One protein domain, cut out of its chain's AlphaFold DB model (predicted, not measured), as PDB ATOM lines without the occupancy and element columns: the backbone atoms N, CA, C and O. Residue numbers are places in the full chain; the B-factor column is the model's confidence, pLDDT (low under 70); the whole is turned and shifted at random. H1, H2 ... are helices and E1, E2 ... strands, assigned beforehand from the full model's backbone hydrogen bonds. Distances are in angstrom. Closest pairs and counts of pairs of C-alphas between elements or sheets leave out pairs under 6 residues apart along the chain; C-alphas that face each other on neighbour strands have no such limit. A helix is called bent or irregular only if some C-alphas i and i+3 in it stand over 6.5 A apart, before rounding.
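AT A GLANCE: This is residues 400 to 442 and 451 to 559 of the 621 residues of an uncharacterized protein of Trypanosoma cruzi (strain CL Brener) (UniProt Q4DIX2). Helix H3 sits at the core, with a small parallel sheet of three short strands, E3, E4 and E5, over one side of it and H2 crossing it on another side; H1 in turn crosses H2. H4 packs beside H3, the hairpin E1 and E2 sits next to the later part of H2 and near the edge strand E3, H5 touches no helix, and the loop of residues 501 to 507 sticks out. The printed part has 152 residues, with five named helices and five named strands in the order H1, E1, E2, H2, E3, H3, E4, H4, E5, H5; the class is mixed, helices and strands. The sheet runs E3, E4, E5, all parallel, and E1 and E2 are an antiparallel pair. The whole is compact and rounded, with a radius of gyration of the C-alphas of 15.3 A and spans of 43 by 40 by 39 A.

HOW THE PARTS SIT: H1, residues 400 to 421, touches H2, residues 452 to 470, at a steep tilt of 59 degrees, the same way; their closest C-alphas, of Val 411 and Gly 456, are 4.1 A apart. E1, residues 427 to 430, and E2, residues 433 to 437, form a hairpin, antiparallel at 155 degrees, with N 428 and O 435 2.9 A apart and N 435 and O 428 2.8 A apart. The closest C-alphas of E2 and H2, those of Val 436 and Ala 465, are 7.4 A apart. With residues 455 to 462 alone, H2 touches H3, residues 485 to 499, at a steep tilt of 60 degrees; the closest C-alphas, of Leu 455 and Ala 490, are 5.4 A apart. E3, residues 477 to 481, is near E2 and is parallel to E4, residues 512 to 516, at 4 degrees, with N 514 and O 480 2.8 A apart. E5, residues 537 to 541, is parallel to E4 at 41 degrees, with N 538 and O 513 2.8 A apart. H3 is on this sheet at a height over the sheet of 9.1 A, over E4 and along the strands, at 8 degrees to E4 on the local plane. H4, residues 525 to 533, only grazes the sheet with residues 530 to 532, and touches H3 at a steep tilt of 35.4 degrees, only just past shallow; the closest C-alphas, of Ala 489 and Ile 531, are 5.6 A apart. H5, residues 544 to 557, is on the sheet too, and with H3 on one face and H5 on the other there are three layers, helices on both faces of a sheet. E3, H3, E4 and E4, H4, E5 are strand-helix-strand units, two parallel neighbour strands with a helix between, each with a right-handed crossover. Every O i to N i+4 pair is within hydrogen-bond range in H1, H3 and H5, against 13 of 15 in H2 and 3 of 5 in H4.

IN THESE COORDINATES: H1 starts at C-alpha 400, (2.681, 28.648, -50.508), and is 30.6 A long; H2 is 26.4 A, H3 19.8 A and H5 19.9 A. H4, 13.2 A, is only just irregular, with C-alphas 526 and 529 7.0 A apart. E4 begins at C-alpha 512, (-16.536, 25.785, -57.854), and H5 ends at C-alpha 557, (-35.557, 33.925, -57.766).

THE WHOLE: The two C-alphas farthest apart, of Ser 402 and Gly 559, are 44.4 A apart. Residues 443 to 450 are not printed, and C-alphas 442 and 451 are 14.5 A apart across the cut. The link from H3 to E4 is long. The mean pLDDT of the printed part is 74.8; 52 residues are under 70, among them 500 to 509 and 540 to 559.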
ATOM      1  N   LEU A 400       3.946  29.397 -50.497       63.47
ATOM      2  CA  LEU A 400       2.681  28.648 -50.508       63.47
ATOM      3  C   LEU A 400       2.619  27.506 -49.466       63.47
ATOM      4  O   LEU A 400       1.644  27.467 -48.715       63.47
ATOM      5  N   PRO A 401       3.628  26.615 -49.340       65.37
ATOM      6  CA  PRO A 401       3.588  25.523 -48.358       65.37
ATOM      7  C   PRO A 401       3.586  26.018 -46.903       65.37
ATOM      8  O   PRO A 401       2.858  25.490 -46.065       65.37
ATOM      9  N   SER A 402       4.352  27.076 -46.615       69.13
ATOM     10  CA  SER A 402       4.382  27.723 -45.294       69.13
ATOM     11  C   SER A 402       3.026  28.350 -44.943       69.13
ATOM     12  O   SER A 402       2.534  28.228 -43.815       69.13
ATOM     13  N   LEU A 403       2.366  28.962 -45.934       67.78
ATOM     14  CA  LEU A 403       1.035  29.531 -45.759       67.78
ATOM     15  C   LEU A 403      -0.047  28.457 -45.561       67.78
ATOM     16  O   LEU A 403      -0.960  28.679 -44.774       67.78
ATOM     17  N   ALA A 404       0.075  27.286 -46.197       67.26
ATOM     18  CA  ALA A 404      -0.839  26.160 -45.987       67.26
ATOM     19  C   ALA A 404      -0.744  25.590 -44.557       67.26
ATOM     20  O   ALA A 404      -1.759  25.487 -43.871       67.26
ATOM     21  N   MET A 405       0.468  25.316 -44.057       68.08
ATOM     22  CA  MET A 405       0.660  24.816 -42.682       68.08
ATOM     23  C   MET A 405       0.175  25.818 -41.624       68.08
ATOM     24  O   MET A 405      -0.467  25.445 -40.640       68.08
ATOM     25  N   THR A 406       0.462  27.110 -41.821       77.80
ATOM     26  CA  THR A 406      -0.007  28.157 -40.901       77.80
ATOM     27  C   THR A 406      -1.516  28.381 -41.002       77.80
ATOM     28  O   THR A 406      -2.149  28.620 -39.978       77.80
ATOM     29  N   PHE A 407      -2.117  28.235 -42.186       75.30
ATOM     30  CA  PHE A 407      -3.570  28.216 -42.356       75.30
ATOM     31  C   PHE A 407      -4.214  27.060 -41.586       75.30
ATOM     32  O   PHE A 407      -5.107  27.318 -40.790       75.30
ATOM     33  N   GLU A 408      -3.749  25.818 -41.745       77.56
ATOM     34  CA  GLU A 408      -4.319  24.653 -41.049       77.56
ATOM     35  C   GLU A 408      -4.260  24.805 -39.519       77.56
ATOM     36  O   GLU A 408      -5.262  24.593 -38.830       77.56
ATOM     37  N   GLY A 409      -3.126  25.267 -38.979       78.66
ATOM     38  CA  GLY A 409      -2.989  25.557 -37.548       78.66
ATOM     39  C   GLY A 409      -3.942  26.652 -37.049       78.66
ATOM     40  O   GLY A 409      -4.508  26.537 -35.960       78.66
ATOM     41  N   GLU A 410      -4.170  27.698 -37.846       80.32
ATOM     42  CA  GLU A 410      -5.086  28.798 -37.514       80.32
ATOM     43  C   GLU A 410      -6.565  28.430 -37.723       80.32
ATOM     44  O   GLU A 410      -7.420  28.894 -36.969       80.32
ATOM     45  N   VAL A 411      -6.879  27.546 -38.676       77.71
ATOM     46  CA  VAL A 411      -8.202  26.919 -38.820       77.71
ATOM     47  C   VAL A 411      -8.517  26.095 -37.579       77.71
ATOM     48  O   VAL A 411      -9.561  26.296 -36.964       77.71
ATOM     49  N   LEU A 412      -7.607  25.216 -37.150       76.57
ATOM     50  CA  LEU A 412      -7.801  24.405 -35.947       76.57
ATOM     51  C   LEU A 412      -7.930  25.277 -34.687       76.57
ATOM     52  O   LEU A 412      -8.807  25.027 -33.857       76.57
ATOM     53  N   ARG A 413      -7.118  26.335 -34.557       80.34
ATOM     54  CA  ARG A 413      -7.208  27.304 -33.452       80.34
ATOM     55  C   ARG A 413      -8.544  28.050 -33.452       80.34
ATOM     56  O   ARG A 413      -9.216  28.096 -32.423       80.34
ATOM     57  N   GLY A 414      -8.956  28.603 -34.591       74.83
ATOM     58  CA  GLY A 414     -10.220  29.326 -34.717       74.83
ATOM     59  C   GLY A 414     -11.446  28.422 -34.549       74.83
ATOM     60  O   GLY A 414     -12.439  28.850 -33.964       74.83
ATOM     61  N   TYR A 415     -11.373  27.159 -34.984       74.07
ATOM     62  CA  TYR A 415     -12.435  26.170 -34.792       74.07
ATOM     63  C   TYR A 415     -12.586  25.811 -33.310       74.07
ATOM     64  O   TYR A 415     -13.695  25.874 -32.783       74.07
ATOM     65  N   ARG A 416     -11.474  25.558 -32.598       74.66
ATOM     66  CA  ARG A 416     -11.468  25.406 -31.130       74.66
ATOM     67  C   ARG A 416     -12.085  26.628 -30.438       74.66
ATOM     68  O   ARG A 416     -12.968  26.459 -29.602       74.66
ATOM     69  N   GLN A 417     -11.694  27.843 -30.829       73.92
ATOM     70  CA  GLN A 417     -12.252  29.077 -30.265       73.92
ATOM     71  C   GLN A 417     -13.771  29.182 -30.493       73.92
ATOM     72  O   GLN A 417     -14.512  29.457 -29.552       73.92
ATOM     73  N   GLN A 418     -14.268  28.896 -31.703       70.17
ATOM     74  CA  GLN A 418     -15.710  28.931 -31.980       70.17
ATOM     75  C   GLN A 418     -16.501  27.782 -31.328       70.17
ATOM     76  O   GLN A 418     -17.690  27.960 -31.053       70.17
ATOM     77  N   LEU A 419     -15.883  26.630 -31.045       64.25
ATOM     78  CA  LEU A 419     -16.501  25.585 -30.220       64.25
ATOM     79  C   LEU A 419     -16.676  26.048 -28.764       64.25
ATOM     80  O   LEU A 419     -17.722  25.786 -28.175       64.25
ATOM     81  N   VAL A 420     -15.696  26.771 -28.209       62.80
ATOM     82  CA  VAL A 420     -15.745  27.324 -26.842       62.80
ATOM     83  C   VAL A 420     -16.741  28.487 -26.729       62.80
ATOM     84  O   VAL A 420     -17.571  28.494 -25.822       62.80
ATOM     85  N   ASP A 421     -16.710  29.444 -27.661       62.48
ATOM     86  CA  ASP A 421     -17.603  30.618 -27.654       62.48
ATOM     87  C   ASP A 421     -19.035  30.306 -28.144       62.48
ATOM     88  O   ASP A 421     -19.975  31.077 -27.914       62.48
ATOM     89  N   GLY A 422     -19.208  29.169 -28.824       57.56
ATOM     90  CA  GLY A 422     -20.449  28.715 -29.440       57.56
ATOM     91  C   GLY A 422     -20.705  29.347 -30.813       57.56
ATOM     92  O   GLY A 422     -21.063  30.522 -30.916       57.56
ATOM     93  N   ILE A 423     -20.606  28.539 -31.874       56.50
ATOM     94  CA  ILE A 423     -20.810  28.934 -33.280       56.50
ATOM     95  C   ILE A 423     -22.156  29.664 -33.473       56.50
ATOM     96  O   ILE A 423     -23.226  29.053 -33.554       56.50
ATOM     97  N   ARG A 424     -22.096  30.994 -33.617       63.97
ATOM     98  CA  ARG A 424     -23.227  31.869 -33.984       63.97
ATOM     99  C   ARG A 424     -23.120  32.403 -35.415       63.97
ATOM    100  O   ARG A 424     -23.537  33.532 -35.682       63.97
ATOM    101  N   THR A 425     -22.611  31.596 -36.347       68.99
ATOM    102  CA  THR A 425     -22.752  31.880 -37.783       68.99
ATOM    103  C   THR A 425     -24.232  32.039 -38.116       68.99
ATOM    104  O   THR A 425     -25.028  31.110 -37.947       68.99
ATOM    105  N   ARG A 426     -24.619  33.236 -38.561       75.87
ATOM    106  CA  ARG A 426     -25.998  33.533 -38.952       75.87
ATOM    107  C   ARG A 426     -26.221  32.996 -40.360       75.87
ATOM    108  O   ARG A 426     -25.832  33.630 -41.339       75.87
ATOM    109  N   THR A 427     -26.824  31.816 -40.427       80.04
ATOM    110  CA  THR A 427     -27.123  31.104 -41.670       80.04
ATOM    111  C   THR A 427     -28.614  31.142 -41.992       80.04
ATOM    112  O   THR A 427     -29.426  30.895 -41.099       80.04
ATOM    113  N   VAL A 428     -28.974  31.382 -43.253       80.70
ATOM    114  CA  VAL A 428     -30.358  31.329 -43.753       80.70
ATOM    115  C   VAL A 428     -30.418  30.419 -44.977       80.70
ATOM    116  O   VAL A 428     -29.602  30.544 -45.884       80.70
ATOM    117  N   TRP A 429     -31.392  29.513 -45.005       81.98
ATOM    118  CA  TRP A 429     -31.655  28.625 -46.138       81.98
ATOM    119  C   TRP A 429     -32.736  29.199 -47.056       81.98
ATOM    120  O   TRP A 429     -33.743  29.716 -46.569       81.98
ATOM    121  N   HIS A 430     -32.563  29.048 -48.367       78.18
ATOM    122  CA  HIS A 430     -33.624  29.214 -49.363       78.18
ATOM    123  C   HIS A 430     -33.271  28.429 -50.635       78.18
ATOM    124  O   HIS A 430     -32.176  28.618 -51.133       78.18
ATOM    125  N   ASP A 431     -34.182  27.618 -51.193       78.03
ATOM    126  CA  ASP A 431     -34.067  26.978 -52.530       78.03
ATOM    127  C   ASP A 431     -32.645  26.488 -52.883       78.03
ATOM    128  O   ASP A 431     -31.908  27.123 -53.639       78.03
ATOM    129  N   CYS A 432     -32.219  25.406 -52.221       82.09
ATOM    130  CA  CYS A 432     -30.880  24.805 -52.344       82.09
ATOM    131  C   CYS A 432     -29.691  25.779 -52.155       82.09
ATOM    132  O   CYS A 432     -28.564  25.458 -52.531       82.09
ATOM    133  N   THR A 433     -29.920  26.948 -51.549       83.75
ATOM    134  CA  THR A 433     -28.924  27.999 -51.308       83.75
ATOM    135  C   THR A 433     -28.763  28.234 -49.804       83.75
ATOM    136  O   THR A 433     -29.747  28.439 -49.085       83.75
ATOM    137  N   LEU A 434     -27.518  28.225 -49.320       87.52
ATOM    138  CA  LEU A 434     -27.166  28.525 -47.929       87.52
ATOM    139  C   LEU A 434     -26.491  29.897 -47.863       87.52
ATOM    140  O   LEU A 434     -25.317  30.045 -48.198       87.52
ATOM    141  N   TYR A 435     -27.225  30.900 -47.397       84.75
ATOM    142  CA  TYR A 435     -26.678  32.223 -47.125       84.75
ATOM    143  C   TYR A 435     -25.959  32.214 -45.780       84.75
ATOM    144  O   TYR A 435     -26.545  31.832 -44.764       84.75
ATOM    145  N   VAL A 436     -24.712  32.672 -45.761       86.23
ATOM    146  CA  VAL A 436     -23.865  32.749 -44.568       86.23
ATOM    147  C   VAL A 436     -23.427  34.197 -44.389       86.23
ATOM    148  O   VAL A 436     -22.725  34.741 -45.241       86.23
ATOM    149  N   LEU A 437     -23.816  34.843 -43.286       80.22
ATOM    150  CA  LEU A 437     -23.208  36.127 -42.932       80.22
ATOM    151  C   LEU A 437     -21.749  35.886 -42.534       80.22
ATOM    152  O   LEU A 437     -21.478  35.224 -41.527       80.22
ATOM    153  N   ALA A 438     -20.828  36.419 -43.332       70.11
ATOM    154  CA  ALA A 438     -19.408  36.421 -43.024       70.11
ATOM    155  C   ALA A 438     -19.160  37.333 -41.806       70.11
ATOM    156  O   ALA A 438     -19.749  38.417 -41.737       70.11
ATOM    157  N   PRO A 439     -18.312  36.932 -40.842       65.49
ATOM    158  CA  PRO A 439     -17.918  37.816 -39.756       65.49
ATOM    159  C   PRO A 439     -17.155  39.008 -40.338       65.49
ATOM    160  O   PRO A 439     -16.213  38.831 -41.109       65.49
ATOM    161  N   GLU A 440     -17.548  40.227 -39.970       65.06
ATOM    162  CA  GLU A 440     -16.799  41.419 -40.359       65.06
ATOM    163  C   GLU A 440     -15.371  41.343 -39.799       65.06
ATOM    164  O   GLU A 440     -15.178  41.185 -38.588       65.06
ATOM    165  N   ASN A 441     -14.369  41.505 -40.670       62.52
ATOM    166  CA  ASN A 441     -12.983  41.770 -40.280       62.52
ATOM    167  C   ASN A 441     -12.910  43.161 -39.625       62.52
ATOM    168  O   ASN A 441     -12.465  44.132 -40.237       62.52
ATOM    169  N   ARG A 442     -13.387  43.261 -38.379       60.22
ATOM    170  CA  ARG A 442     -13.378  44.491 -37.582       60.22
ATOM    171  C   ARG A 442     -11.975  45.067 -37.572       60.22
ATOM    172  O   ARG A 442     -11.057  44.399 -37.107       60.22
ATOM    173  N   GLY A 451      -2.621  38.224 -42.105       68.09
ATOM    174  CA  GLY A 451      -1.875  36.961 -42.063       68.09
ATOM    175  C   GLY A 451      -2.758  35.709 -42.020       68.09
ATOM    176  O   GLY A 451      -3.987  35.791 -42.030       68.09
ATOM    177  N   ALA A 452      -2.114  34.541 -41.909       68.74
ATOM    178  CA  ALA A 452      -2.770  33.231 -41.854       68.74
ATOM    179  C   ALA A 452      -3.875  33.139 -40.783       68.74
ATOM    180  O   ALA A 452      -4.894  32.503 -41.022       68.74
ATOM    181  N   SER A 453      -3.732  33.840 -39.653       75.19
ATOM    182  CA  SER A 453      -4.730  33.889 -38.573       75.19
ATOM    183  C   SER A 453      -6.085  34.444 -39.020       75.19
ATOM    184  O   SER A 453      -7.124  33.966 -38.572       75.19
ATOM    185  N   GLN A 454      -6.097  35.417 -39.940       76.15
ATOM    186  CA  GLN A 454      -7.344  35.891 -40.545       76.15
ATOM    187  C   GLN A 454      -7.901  34.832 -41.501       76.15
ATOM    188  O   GLN A 454      -9.073  34.478 -41.408       76.15
ATOM    189  N   LEU A 455      -7.056  34.290 -42.386       76.69
ATOM    190  CA  LEU A 455      -7.455  33.296 -43.387       76.69
ATOM    191  C   LEU A 455      -8.065  32.042 -42.730       76.69
ATOM    192  O   LEU A 455      -9.102  31.553 -43.174       76.69
ATOM    193  N   GLY A 456      -7.478  31.591 -41.618       77.67
ATOM    194  CA  GLY A 456      -8.002  30.525 -40.770       77.67
ATOM    195  C   GLY A 456      -9.330  30.897 -40.110       77.67
ATOM    196  O   GLY A 456     -10.296  30.149 -40.234       77.67
ATOM    197  N   ALA A 457      -9.439  32.081 -39.495       78.52
ATOM    198  CA  ALA A 457     -10.699  32.556 -38.912       78.52
ATOM    199  C   ALA A 457     -11.846  32.641 -39.940       78.52
ATOM    200  O   ALA A 457     -12.989  32.331 -39.601       78.52
ATOM    201  N   ALA A 458     -11.546  32.996 -41.195       80.95
ATOM    202  CA  ALA A 458     -12.497  32.936 -42.301       80.95
ATOM    203  C   ALA A 458     -12.848  31.487 -42.669       80.95
ATOM    204  O   ALA A 458     -14.028  31.155 -42.719       80.95
ATOM    205  N   ALA A 459     -11.862  30.604 -42.854       83.20
ATOM    206  CA  ALA A 459     -12.071  29.189 -43.180       83.20
ATOM    207  C   ALA A 459     -12.872  28.403 -42.119       83.20
ATOM    208  O   ALA A 459     -13.645  27.510 -42.460       83.20
ATOM    209  N   VAL A 460     -12.812  28.793 -40.844       83.04
ATOM    210  CA  VAL A 460     -13.678  28.231 -39.789       83.04
ATOM    211  C   VAL A 460     -15.165  28.501 -40.052       83.04
ATOM    212  O   VAL A 460     -16.014  27.693 -39.681       83.04
ATOM    213  N   VAL A 461     -15.509  29.583 -40.757       84.80
ATOM    214  CA  VAL A 461     -16.892  29.865 -41.184       84.80
ATOM    215  C   VAL A 461     -17.362  28.861 -42.249       84.80
ATOM    216  O   VAL A 461     -18.549  28.553 -42.313       84.80
ATOM    217  N   PHE A 462     -16.443  28.291 -43.038       86.49
ATOM    218  CA  PHE A 462     -16.731  27.235 -44.015       86.49
ATOM    219  C   PHE A 462     -16.933  25.890 -43.315       86.49
ATOM    220  O   PHE A 462     -17.921  25.223 -43.606       86.49
ATOM    221  N   LEU A 463     -16.114  25.552 -42.310       84.63
ATOM    222  CA  LEU A 463     -16.364  24.399 -41.428       84.63
ATOM    223  C   LEU A 463     -17.707  24.526 -40.685       84.63
ATOM    224  O   LEU A 463     -18.466  23.565 -40.578       84.63
ATOM    225  N   ALA A 464     -18.048  25.728 -40.212       84.35
ATOM    226  CA  ALA A 464     -19.349  26.003 -39.608       84.35
ATOM    227  C   ALA A 464     -20.505  25.876 -40.620       84.35
ATOM    228  O   ALA A 464     -21.583  25.408 -40.250       84.35
ATOM    229  N   ALA A 465     -20.291  26.248 -41.887       86.81
ATOM    230  CA  ALA A 465     -21.250  26.030 -42.964       86.81
ATOM    231  C   ALA A 465     -21.394  24.534 -43.299       86.81
ATOM    232  O   ALA A 465     -22.520  24.049 -43.332       86.81
ATOM    233  N   GLU A 466     -20.305  23.773 -43.446       85.72
ATOM    234  CA  GLU A 466     -20.360  22.315 -43.625       85.72
ATOM    235  C   GLU A 466     -21.069  21.613 -42.470       85.72
ATOM    236  O   GLU A 466     -21.920  20.764 -42.711       85.72
ATOM    237  N   HIS A 467     -20.825  22.017 -41.223       83.50
ATOM    238  CA  HIS A 467     -21.564  21.481 -40.081       83.50
ATOM    239  C   HIS A 467     -23.079  21.763 -40.186       83.50
ATOM    240  O   HIS A 467     -23.892  20.921 -39.806       83.50
ATOM    241  N   LYS A 468     -23.502  22.897 -40.771       83.81
ATOM    242  CA  LYS A 468     -24.921  23.140 -41.106       83.81
ATOM    243  C   LYS A 468     -25.418  22.291 -42.280       83.81
ATOM    244  O   LYS A 468     -26.590  21.926 -42.270       83.81
ATOM    245  N   LEU A 469     -24.568  21.965 -43.255       85.74
ATOM    246  CA  LEU A 469     -24.906  21.087 -44.383       85.74
ATOM    247  C   LEU A 469     -25.021  19.615 -43.969       85.74
ATOM    248  O   LEU A 469     -25.937  18.932 -44.418       85.74
ATOM    249  N   ALA A 470     -24.148  19.137 -43.081       83.56
ATOM    250  CA  ALA A 470     -24.171  17.783 -42.528       83.56
ATOM    251  C   ALA A 470     -25.425  17.517 -41.674       83.56
ATOM    252  O   ALA A 470     -25.926  16.395 -41.642       83.56
ATOM    253  N   LEU A 471     -25.961  18.564 -41.035       81.82
ATOM    254  CA  LEU A 471     -27.250  18.568 -40.330       81.82
ATOM    255  C   LEU A 471     -28.461  18.808 -41.259       81.82
ATOM    256  O   LEU A 471     -29.578  18.987 -40.775       81.82
ATOM    257  N   SER A 472     -28.256  18.845 -42.578       82.61
ATOM    258  CA  SER A 472     -29.290  19.081 -43.593       82.61
ATOM    259  C   SER A 472     -29.404  17.885 -44.552       82.61
ATOM    260  O   SER A 472     -28.480  17.068 -44.627       82.61
ATOM    261  N   PRO A 473     -30.488  17.772 -45.341       76.32
ATOM    262  CA  PRO A 473     -30.543  16.780 -46.415       76.32
ATOM    263  C   PRO A 473     -29.486  17.032 -47.508       76.32
ATOM    264  O   PRO A 473     -28.981  16.087 -48.116       76.32
ATOM    265  N   PHE A 474     -29.088  18.287 -47.727       80.79
ATOM    266  CA  PHE A 474     -28.157  18.686 -48.782       80.79
ATOM    267  C   PHE A 474     -26.690  18.614 -48.314       80.79
ATOM    268  O   PHE A 474     -26.016  19.623 -48.107       80.79
ATOM    269  N   ARG A 475     -26.169  17.394 -48.153       80.31
ATOM    270  CA  ARG A 475     -24.856  17.108 -47.531       80.31
ATOM    271  C   ARG A 475     -23.600  17.524 -48.327       80.31
ATOM    272  O   ARG A 475     -22.513  17.047 -48.016       80.31
ATOM    273  N   ARG A 476     -23.708  18.332 -49.387       83.00
ATOM    274  CA  ARG A 476     -22.570  18.708 -50.256       83.00
ATOM    275  C   ARG A 476     -22.633  20.175 -50.655       83.00
ATOM    276  O   ARG A 476     -23.680  20.634 -51.100       83.00
ATOM    277  N   MET A 477     -21.503  20.878 -50.593       86.58
ATOM    278  CA  MET A 477     -21.339  22.151 -51.302       86.58
ATOM    279  C   MET A 477     -21.174  21.891 -52.804       86.58
ATOM    280  O   MET A 477     -20.438  20.992 -53.205       86.58
ATOM    281  N   ARG A 478     -21.839  22.693 -53.638       85.69
ATOM    282  CA  ARG A 478     -21.690  22.700 -55.101       85.69
ATOM    283  C   ARG A 478     -20.960  23.946 -55.577       85.69
ATOM    284  O   ARG A 478     -20.062  23.865 -56.409       85.69
ATOM    285  N   ARG A 479     -21.362  25.108 -55.072       87.76
ATOM    286  CA  ARG A 479     -20.759  26.395 -55.418       87.76
ATOM    287  C   ARG A 479     -20.542  27.200 -54.158       87.76
ATOM    288  O   ARG A 479     -21.342  27.115 -53.231       87.76
ATOM    289  N   ILE A 480     -19.501  28.013 -54.155       89.85
ATOM    290  CA  ILE A 480     -19.279  29.032 -53.137       89.85
ATOM    291  C   ILE A 480     -19.221  30.384 -53.834       89.85
ATOM    292  O   ILE A 480     -18.518  30.527 -54.829       89.85
ATOM    293  N   PHE A 481     -19.930  31.377 -53.308       89.15
ATOM    294  CA  PHE A 481     -19.882  32.760 -53.773       89.15
ATOM    295  C   PHE A 481     -19.288  33.641 -52.673       89.15
ATOM    296  O   PHE A 481     -19.895  33.808 -51.615       89.15
ATOM    297  N   CYS A 482     -18.094  34.178 -52.923       88.78
ATOM    298  CA  CYS A 482     -17.328  34.989 -51.978       88.78
ATOM    299  C   CYS A 482     -17.468  36.489 -52.297       88.78
ATOM    300  O   CYS A 482     -17.298  36.874 -53.460       88.78
ATOM    301  N   PRO A 483     -17.758  37.354 -51.307       82.26
ATOM    302  CA  PRO A 483     -17.957  38.782 -51.539       82.26
ATOM    303  C   PRO A 483     -16.650  39.544 -51.808       82.26
ATOM    304  O   PRO A 483     -16.686  40.564 -52.492       82.26
ATOM    305  N   ASP A 484     -15.499  39.073 -51.328       83.48
ATOM    306  CA  ASP A 484     -14.209  39.776 -51.402       83.48
ATOM    307  C   ASP A 484     -13.031  38.824 -51.697       83.48
ATOM    308  O   ASP A 484     -13.180  37.604 -51.663       83.48
ATOM    309  N   GLU A 485     -11.857  39.375 -52.035       83.81
ATOM    310  CA  GLU A 485     -10.662  38.583 -52.391       83.81
ATOM    311  C   GLU A 485     -10.188  37.686 -51.240       83.81
ATOM    312  O   GLU A 485      -9.658  36.602 -51.464       83.81
ATOM    313  N   PHE A 486     -10.383  38.122 -49.999       84.34
ATOM    314  CA  PHE A 486      -9.873  37.452 -48.810       84.34
ATOM    315  C   PHE A 486     -10.725  36.229 -48.432       84.34
ATOM    316  O   PHE A 486     -10.194  35.142 -48.204       84.34
ATOM    317  N   THR A 487     -12.052  36.366 -48.450       86.49
ATOM    318  CA  THR A 487     -12.998  35.245 -48.339       86.49
ATOM    319  C   THR A 487     -12.867  34.290 -49.523       86.49
ATOM    320  O   THR A 487     -12.934  33.077 -49.331       86.49
ATOM    321  N   PHE A 488     -12.593  34.808 -50.727       89.88
ATOM    322  CA  PHE A 488     -12.305  33.995 -51.909       89.88
ATOM    323  C   PHE A 488     -11.018  33.178 -51.747       89.88
ATOM    324  O   PHE A 488     -11.015  31.980 -52.022       89.88
ATOM    325  N   ALA A 489      -9.950  33.777 -51.222       89.50
ATOM    326  CA  ALA A 489      -8.711  33.076 -50.911       89.50
ATOM    327  C   ALA A 489      -8.896  32.020 -49.814       89.50
ATOM    328  O   ALA A 489      -8.417  30.898 -49.972       89.50
ATOM    329  N   ALA A 490      -9.644  32.335 -48.750       89.28
ATOM    330  CA  ALA A 490      -9.975  31.373 -47.699       89.28
ATOM    331  C   ALA A 490     -10.738  30.169 -48.272       89.28
ATOM    332  O   ALA A 490     -10.375  29.031 -47.989       89.28
ATOM    333  N   ALA A 491     -11.722  30.408 -49.146       90.77
ATOM    334  CA  ALA A 491     -12.448  29.363 -49.864       90.77
ATOM    335  C   ALA A 491     -11.556  28.553 -50.829       90.77
ATOM    336  O   ALA A 491     -11.784  27.359 -51.019       90.77
ATOM    337  N   CYS A 492     -10.535  29.175 -51.426       91.09
ATOM    338  CA  CYS A 492      -9.577  28.499 -52.304       91.09
ATOM    339  C   CYS A 492      -8.619  27.578 -51.534       91.09
ATOM    340  O   CYS A 492      -8.448  26.431 -51.940       91.09
ATOM    341  N   VAL A 493      -8.043  28.022 -50.406       88.76
ATOM    342  CA  VAL A 493      -7.253  27.113 -49.550       88.76
ATOM    343  C   VAL A 493      -8.157  26.041 -48.947       88.76
ATOM    344  O   VAL A 493      -7.788  24.874 -48.943       88.76
ATOM    345  N   TYR A 494      -9.378  26.396 -48.534       88.70
ATOM    346  CA  TYR A 494     -10.359  25.430 -48.043       88.70
ATOM    347  C   TYR A 494     -10.621  24.302 -49.058       88.70
ATOM    348  O   TYR A 494     -10.551  23.127 -48.706       88.70
ATOM    349  N   ALA A 495     -10.839  24.642 -50.331       88.60
ATOM    350  CA  ALA A 495     -10.995  23.659 -51.401       88.60
ATOM    351  C   ALA A 495      -9.735  22.791 -51.582       88.60
ATOM    352  O   ALA A 495      -9.823  21.562 -51.598       88.60
ATOM    353  N   ASN A 496      -8.563  23.426 -51.664       85.48
ATOM    354  CA  ASN A 496      -7.289  22.744 -51.890       85.48
ATOM    355  C   ASN A 496      -6.849  21.849 -50.711       85.48
ATOM    356  O   ASN A 496      -6.161  20.861 -50.946       85.48
ATOM    357  N   THR A 497      -7.239  22.159 -49.470       82.40
ATOM    358  CA  THR A 497      -6.928  21.352 -48.275       82.40
ATOM    359  C   THR A 497      -7.983  20.272 -48.023       82.40
ATOM    360  O   THR A 497      -7.637  19.103 -47.874       82.40
ATOM    361  N   PHE A 498      -9.271  20.631 -47.974       77.71
ATOM    362  CA  PHE A 498     -10.326  19.723 -47.498       77.71
ATOM    363  C   PHE A 498     -11.013  18.931 -48.619       77.71
ATOM    364  O   PHE A 498     -11.417  17.792 -48.391       77.71
ATOM    365  N   LEU A 499     -11.121  19.484 -49.834       75.83
ATOM    366  CA  LEU A 499     -11.832  18.831 -50.945       75.83
ATOM    367  C   LEU A 499     -10.900  18.084 -51.907       75.83
ATOM    368  O   LEU A 499     -11.310  17.073 -52.473       75.83
ATOM    369  N   ALA A 500      -9.635  18.497 -52.041       65.69
ATOM    370  CA  ALA A 500      -8.645  17.790 -52.866       65.69
ATOM    371  C   ALA A 500      -8.345  16.351 -52.384       65.69
ATOM    372  O   ALA A 500      -7.865  15.524 -53.157       65.69
ATOM    373  N   GLY A 501      -8.661  16.030 -51.122       62.02
ATOM    374  CA  GLY A 501      -8.604  14.669 -50.578       62.02
ATOM    375  C   GLY A 501      -9.721  13.736 -51.072       62.02
ATOM    376  O   GLY A 501      -9.678  12.535 -50.805       62.02
ATOM    377  N   HIS A 502     -10.725  14.248 -51.791       60.71
ATOM    378  CA  HIS A 502     -11.713  13.431 -52.488       60.71
ATOM    379  C   HIS A 502     -11.348  13.316 -53.974       60.71
ATOM    380  O   HIS A 502     -11.314  14.331 -54.669       60.71
ATOM    381  N   PRO A 503     -11.108  12.097 -54.503       54.52
ATOM    382  CA  PRO A 503     -10.862  11.917 -55.924       54.52
ATOM    383  C   PRO A 503     -12.143  12.254 -56.689       54.52
ATOM    384  O   PRO A 503     -13.093  11.468 -56.716       54.52
ATOM    385  N   THR A 504     -12.171  13.434 -57.311       53.97
ATOM    386  CA  THR A 504     -13.289  13.879 -58.142       53.97
ATOM    387  C   THR A 504     -13.427  12.934 -59.328       53.97
ATOM    388  O   THR A 504     -12.704  13.058 -60.322       53.97
ATOM    389  N   SER A 505     -14.353  11.976 -59.244       54.01
ATOM    390  CA  SER A 505     -14.752  11.224 -60.430       54.01
ATOM    391  C   SER A 505     -15.302  12.207 -61.464       54.01
ATOM    392  O   SER A 505     -15.861  13.246 -61.108       54.01
ATOM    393  N   SER A 506     -15.189  11.883 -62.751       54.84
ATOM    394  CA  SER A 506     -15.651  12.749 -63.849       54.84
ATOM    395  C   SER A 506     -17.156  13.066 -63.824       54.84
ATOM    396  O   SER A 506     -17.616  13.903 -64.595       54.84
ATOM    397  N   GLN A 507     -17.917  12.417 -62.934       52.00
ATOM    398  CA  GLN A 507     -19.346  12.625 -62.700       52.00
ATOM    399  C   GLN A 507     -19.661  13.338 -61.372       52.00
ATOM    400  O   GLN A 507     -20.814  13.704 -61.147       52.00
ATOM    401  N   GLN A 508     -18.695  13.535 -60.465       54.42
ATOM    402  CA  GLN A 508     -18.968  14.267 -59.229       54.42
ATOM    403  C   GLN A 508     -19.135  15.762 -59.510       54.42
ATOM    404  O   GLN A 508     -18.313  16.397 -60.168       54.42
ATOM    405  N   SER A 509     -20.238  16.305 -58.988       54.52
ATOM    406  CA  SER A 509     -20.665  17.700 -59.112       54.52
ATOM    407  C   SER A 509     -19.494  18.670 -58.968       54.52
ATOM    408  O   SER A 509     -18.875  18.723 -57.906       54.52
ATOM    409  N   SER A 510     -19.224  19.446 -60.019       71.97
ATOM    410  CA  SER A 510     -18.094  20.370 -60.079       71.97
ATOM    411  C   SER A 510     -18.169  21.424 -58.974       71.97
ATOM    412  O   SER A 510     -18.869  22.429 -59.102       71.97
ATOM    413  N   PHE A 511     -17.422  21.184 -57.893       84.70
ATOM    414  CA  PHE A 511     -17.227  22.159 -56.833       84.70
ATOM    415  C   PHE A 511     -16.463  23.361 -57.393       84.70
ATOM    416  O   PHE A 511     -15.347  23.212 -57.905       84.70
ATOM    417  N   VAL A 512     -17.080  24.539 -57.309       88.13
ATOM    418  CA  VAL A 512     -16.536  25.785 -57.854       88.13
ATOM    419  C   VAL A 512     -16.624  26.915 -56.838       88.13
ATOM    420  O   VAL A 512     -17.696  27.218 -56.314       88.13
ATOM    421  N   VAL A 513     -15.503  27.607 -56.647       90.27
ATOM    422  CA  VAL A 513     -15.439  28.854 -55.889       90.27
ATOM    423  C   VAL A 513     -15.492  30.037 -56.852       90.27
ATOM    424  O   VAL A 513     -14.610  30.213 -57.694       90.27
ATOM    425  N   TYR A 514     -16.518  30.867 -56.715       89.33
ATOM    426  CA  TYR A 514     -16.642  32.161 -57.371       89.33
ATOM    427  C   TYR A 514     -16.262  33.276 -56.399       89.33
ATOM    428  O   TYR A 514     -16.654  33.271 -55.231       89.33
ATOM    429  N   GLY A 515     -15.559  34.274 -56.916       88.33
ATOM    430  CA  GLY A 515     -15.198  35.483 -56.194       88.33
ATOM    431  C   GLY A 515     -14.777  36.591 -57.161       88.33
ATOM    432  O   GLY A 515     -14.929  36.425 -58.384       88.33
ATOM    433  N   PRO A 516     -14.286  37.722 -56.631       84.53
ATOM    434  CA  PRO A 516     -13.803  38.821 -57.454       84.53
ATOM    435  C   PRO A 516     -12.610  38.409 -58.326       84.53
ATOM    436  O   PRO A 516     -11.872  37.484 -57.990       84.53
ATOM    437  N   GLN A 517     -12.414  39.106 -59.442       84.27
ATOM    438  CA  GLN A 517     -11.137  39.066 -60.154       84.27
ATOM    439  C   GLN A 517     -10.031  39.675 -59.276       84.27
ATOM    440  O   GLN A 517     -10.277  40.669 -58.596       84.27
ATOM    441  N   VAL A 518      -8.838  39.075 -59.297       83.87
ATOM    442  CA  VAL A 518      -7.672  39.551 -58.534       83.87
ATOM    443  C   VAL A 518      -7.121  40.831 -59.171       83.87
ATOM    444  O   VAL A 518      -6.717  40.810 -60.336       83.87
ATOM    445  N   ASP A 519      -7.073  41.940 -58.429       80.11
ATOM    446  CA  ASP A 519      -6.483  43.195 -58.928       80.11
ATOM    447  C   ASP A 519      -5.001  43.293 -58.561       80.11
ATOM    448  O   ASP A 519      -4.630  43.907 -57.559       80.11
ATOM    449  N   HIS A 520      -4.146  42.729 -59.422       80.52
ATOM    450  CA  HIS A 520      -2.680  42.720 -59.308       80.52
ATOM    451  C   HIS A 520      -2.021  44.095 -59.057       80.52
ATOM    452  O   HIS A 520      -0.847  44.133 -58.689       80.52
ATOM    453  N   THR A 521      -2.728  45.219 -59.235       78.94
ATOM    454  CA  THR A 521      -2.200  46.561 -58.927       78.94
ATOM    455  C   THR A 521      -2.267  46.919 -57.436       78.94
ATOM    456  O   THR A 521      -1.533  47.798 -56.978       78.94
ATOM    457  N   VAL A 522      -3.107  46.235 -56.649       71.44
ATOM    458  CA  VAL A 522      -3.352  46.546 -55.233       71.44
ATOM    459  C   VAL A 522      -2.460  45.687 -54.319       71.44
ATOM    460  O   VAL A 522      -2.475  44.462 -54.429       71.44
ATOM    461  N   PRO A 523      -1.735  46.247 -53.324       60.48
ATOM    462  CA  PRO A 523      -0.846  45.472 -52.437       60.48
ATOM    463  C   PRO A 523      -1.509  44.401 -51.543       60.48
ATOM    464  O   PRO A 523      -0.809  43.682 -50.827       60.48
ATOM    465  N   MET A 524      -2.842  44.290 -51.551       56.93
ATOM    466  CA  MET A 524      -3.588  43.233 -50.848       56.93
ATOM    467  C   MET A 524      -3.561  41.884 -51.594       56.93
ATOM    468  O   MET A 524      -3.862  40.849 -51.002       56.93
ATOM    469  N   THR A 525      -3.064  41.872 -52.834       60.71
ATOM    470  CA  THR A 525      -2.836  40.715 -53.729       60.71
ATOM    471  C   THR A 525      -1.881  39.633 -53.225       60.71
ATOM    472  O   THR A 525      -1.586  38.690 -53.958       60.71
ATOM    473  N   ARG A 526      -1.456  39.661 -51.955       73.26
ATOM    474  CA  ARG A 526      -0.790  38.515 -51.298       73.26
ATOM    475  C   ARG A 526      -1.611  37.223 -51.406       73.26
ATOM    476  O   ARG A 526      -1.055  36.132 -51.364       73.26
ATOM    477  N   TRP A 527      -2.924  37.365 -51.576       82.41
ATOM    478  CA  TRP A 527      -3.878  36.288 -51.819       82.41
ATOM    479  C   TRP A 527      -3.976  35.828 -53.286       82.41
ATOM    480  O   TRP A 527      -4.430  34.714 -53.537       82.41
ATOM    481  N   GLY A 528      -3.540  36.651 -54.247       84.97
ATOM    482  CA  GLY A 528      -3.635  36.394 -55.689       84.97
ATOM    483  C   GLY A 528      -3.044  35.046 -56.109       84.97
ATOM    484  O   GLY A 528      -3.802  34.205 -56.592       84.97
ATOM    485  N   PRO A 529      -1.764  34.757 -55.792       86.13
ATOM    486  CA  PRO A 529      -1.130  33.480 -56.123       86.13
ATOM    487  C   PRO A 529      -1.870  32.247 -55.582       86.13
ATOM    488  O   PRO A 529      -1.811  31.179 -56.184       86.13
ATOM    489  N   ILE A 530      -2.602  32.380 -54.469       86.77
ATOM    490  CA  ILE A 530      -3.434  31.300 -53.920       86.77
ATOM    491  C   ILE A 530      -4.650  31.067 -54.815       86.77
ATOM    492  O   ILE A 530      -4.916  29.937 -55.222       86.77
ATOM    493  N   ILE A 531      -5.376  32.139 -55.132       89.29
ATOM    494  CA  ILE A 531      -6.580  32.113 -55.970       89.29
ATOM    495  C   ILE A 531      -6.238  31.604 -57.379       89.29
ATOM    496  O   ILE A 531      -6.988  30.817 -57.947       89.29
ATOM    497  N   GLU A 532      -5.090  32.005 -57.921       88.62
ATOM    498  CA  GLU A 532      -4.576  31.557 -59.220       88.62
ATOM    499  C   GLU A 532      -4.113  30.093 -59.203       88.62
ATOM    500  O   GLU A 532      -4.325  29.375 -60.178       88.62
ATOM    501  N   SER A 533      -3.548  29.612 -58.086       88.03
ATOM    502  CA  SER A 533      -3.179  28.195 -57.916       88.03
ATOM    503  C   SER A 533      -4.375  27.247 -57.732       88.03
ATOM    504  O   SER A 533      -4.216  26.029 -57.791       88.03
ATOM    505  N   CYS A 534      -5.573  27.778 -57.481       88.53
ATOM    506  CA  CYS A 534      -6.753  26.994 -57.140       88.53
ATOM    507  C   CYS A 534      -7.509  26.515 -58.389       88.53
ATOM    508  O   CYS A 534      -8.190  27.281 -59.071       88.53
ATOM    509  N   THR A 535      -7.470  25.208 -58.656       87.94
ATOM    510  CA  THR A 535      -8.176  24.567 -59.785       87.94
ATOM    511  C   THR A 535      -9.701  24.748 -59.731       87.94
ATOM    512  O   THR A 535     -10.362  24.805 -60.775       87.94
ATOM    513  N   HIS A 536     -10.249  24.887 -58.518       85.86
ATOM    514  CA  HIS A 536     -11.664  25.132 -58.236       85.86
ATOM    515  C   HIS A 536     -12.076  26.606 -58.381       85.86
ATOM    516  O   HIS A 536     -13.273  26.903 -58.401       85.86
ATOM    517  N   ALA A 537     -11.123  27.537 -58.494       85.99
ATOM    518  CA  ALA A 537     -11.423  28.952 -58.641       85.99
ATOM    519  C   ALA A 537     -11.995  29.266 -60.033       85.99
ATOM    520  O   ALA A 537     -11.513  28.827 -61.086       85.99
ATOM    521  N   ARG A 538     -13.046  30.084 -60.038       83.61
ATOM    522  CA  ARG A 538     -13.625  30.705 -61.229       83.61
ATOM    523  C   ARG A 538     -13.825  32.188 -60.945       83.61
ATOM    524  O   ARG A 538     -14.925  32.627 -60.616       83.61
ATOM    525  N   GLN A 539     -12.740  32.947 -61.107       73.35
ATOM    526  CA  GLN A 539     -12.784  34.408 -61.170       73.35
ATOM    527  C   GLN A 539     -13.808  34.808 -62.247       73.35
ATOM    528  O   GLN A 539     -13.651  34.451 -63.417       73.35
ATOM    529  N   ARG A 540     -14.920  35.436 -61.846       63.40
ATOM    530  CA  ARG A 540     -16.053  35.740 -62.750       63.40
ATOM    531  C   ARG A 540     -16.795  37.034 -62.438       63.40
ATOM    532  O   ARG A 540     -17.764  37.340 -63.126       63.40
ATOM    533  N   VAL A 541     -16.382  37.768 -61.409       59.76
ATOM    534  CA  VAL A 541     -17.091  38.965 -60.957       59.76
ATOM    535  C   VAL A 541     -16.098  40.120 -60.912       59.76
ATOM    536  O   VAL A 541     -15.203  40.145 -60.076       59.76
ATOM    537  N   VAL A 542     -16.209  41.038 -61.866       54.64
ATOM    538  CA  VAL A 542     -15.210  42.094 -62.104       54.64
ATOM    539  C   VAL A 542     -15.527  43.356 -61.293       54.64
ATOM    540  O   VAL A 542     -14.642  44.163 -61.036       54.64
ATOM    541  N   SER A 543     -16.777  43.533 -60.848       61.44
ATOM    542  CA  SER A 543     -17.196  44.724 -60.097       61.44
ATOM    543  C   SER A 543     -18.126  44.425 -58.914       61.44
ATOM    544  O   SER A 543     -18.713  43.345 -58.790       61.44
ATOM    545  N   GLU A 544     -18.278  45.409 -58.023       59.57
ATOM    546  CA  GLU A 544     -19.231  45.343 -56.912       59.57
ATOM    547  C   GLU A 544     -20.679  45.281 -57.404       59.57
ATOM    548  O   GLU A 544     -21.468  44.504 -56.877       59.57
ATOM    549  N   GLU A 545     -21.002  46.004 -58.475       60.66
ATOM    550  CA  GLU A 545     -22.308  45.964 -59.129       60.66
ATOM    551  C   GLU A 545     -22.631  44.563 -59.653       60.66
ATOM    552  O   GLU A 545     -23.754  44.112 -59.466       60.66
ATOM    553  N   GLN A 546     -21.660  43.834 -60.220       58.63
ATOM    554  CA  GLN A 546     -21.867  42.444 -60.646       58.63
ATOM    555  C   GLN A 546     -22.030  41.476 -59.461       58.63
ATOM    556  O   GLN A 546     -22.835  40.548 -59.544       58.63
ATOM    557  N   ARG A 547     -21.331  41.693 -58.332       58.25
ATOM    558  CA  ARG A 547     -21.564  40.925 -57.087       58.25
ATOM    559  C   ARG A 547     -22.980  41.164 -56.564       58.25
ATOM    560  O   ARG A 547     -23.696  40.215 -56.243       58.25
ATOM    561  N   VAL A 548     -23.401  42.429 -56.529       59.15
ATOM    562  CA  VAL A 548     -24.740  42.852 -56.108       59.15
ATOM    563  C   VAL A 548     -25.814  42.358 -57.079       59.15
ATOM    564  O   VAL A 548     -26.858  41.911 -56.619       59.15
ATOM    565  N   GLU A 549     -25.583  42.376 -58.392       60.55
ATOM    566  CA  GLU A 549     -26.519  41.855 -59.392       60.55
ATOM    567  C   GLU A 549     -26.624  40.330 -59.330       60.55
ATOM    568  O   GLU A 549     -27.735  39.810 -59.367       60.55
ATOM    569  N   GLY A 550     -25.517  39.608 -59.148       59.30
ATOM    570  CA  GLY A 550     -25.531  38.163 -58.907       59.30
ATOM    571  C   GLY A 550     -26.343  37.811 -57.659       59.30
ATOM    572  O   GLY A 550     -27.304  37.045 -57.741       59.30
ATOM    573  N   ALA A 551     -26.036  38.451 -56.526       57.15
ATOM    574  CA  ALA A 551     -26.783  38.284 -55.281       57.15
ATOM    575  C   ALA A 551     -28.267  38.677 -55.427       57.15
ATOM    576  O   ALA A 551     -29.136  37.954 -54.944       57.15
ATOM    577  N   GLN A 552     -28.581  39.767 -56.140       58.24
ATOM    578  CA  GLN A 552     -29.957  40.174 -56.440       58.24
ATOM    579  C   GLN A 552     -30.669  39.218 -57.403       58.24
ATOM    580  O   GLN A 552     -31.874  39.040 -57.279       58.24
ATOM    581  N   SER A 553     -29.975  38.619 -58.367       55.91
ATOM    582  CA  SER A 553     -30.548  37.683 -59.339       55.91
ATOM    583  C   SER A 553     -30.949  36.379 -58.655       55.91
ATOM    584  O   SER A 553     -32.059  35.893 -58.871       55.91
ATOM    585  N   ILE A 554     -30.101  35.885 -57.744       53.33
ATOM    586  CA  ILE A 554     -30.452  34.792 -56.834       53.33
ATOM    587  C   ILE A 554     -31.626  35.251 -55.949       53.33
ATOM    588  O   ILE A 554     -32.702  34.688 -56.061       53.33
ATOM    589  N   PHE A 555     -31.510  36.355 -55.198       51.83
ATOM    590  CA  PHE A 555     -32.570  36.888 -54.317       51.83
ATOM    591  C   PHE A 555     -33.945  37.080 -54.996       51.83
ATOM    592  O   PHE A 555     -34.977  36.810 -54.383       51.83
ATOM    593  N   ARG A 556     -33.984  37.531 -56.261       57.03
ATOM    594  CA  ARG A 556     -35.219  37.701 -57.053       57.03
ATOM    595  C   ARG A 556     -35.861  36.364 -57.431       57.03
ATOM    596  O   ARG A 556     -37.082  36.301 -57.501       57.03
ATOM    597  N   ARG A 557     -35.064  35.312 -57.654       53.73
ATOM    598  CA  ARG A 557     -35.557  33.925 -57.766       53.73
ATOM    599  C   ARG A 557     -35.968  33.392 -56.387       53.73
ATOM    600  O   ARG A 557     -36.982  32.718 -56.264       53.73
ATOM    601  N   SER A 558     -35.241  33.781 -55.342       51.33
ATOM    602  CA  SER A 558     -35.363  33.305 -53.961       51.33
ATOM    603  C   SER A 558     -36.392  34.045 -53.082       51.33
ATOM    604  O   SER A 558     -36.157  34.213 -51.890       51.33
ATOM    605  N   GLY A 559     -37.517  34.512 -53.646       48.02
ATOM    606  CA  GLY A 559     -38.803  34.721 -52.940       48.02
ATOM    607  C   GLY A 559     -38.855  35.516 -51.615       48.02
ATOM    608  O   GLY A 559     -39.844  35.414 -50.887       48.02
TER     609      GLY A 559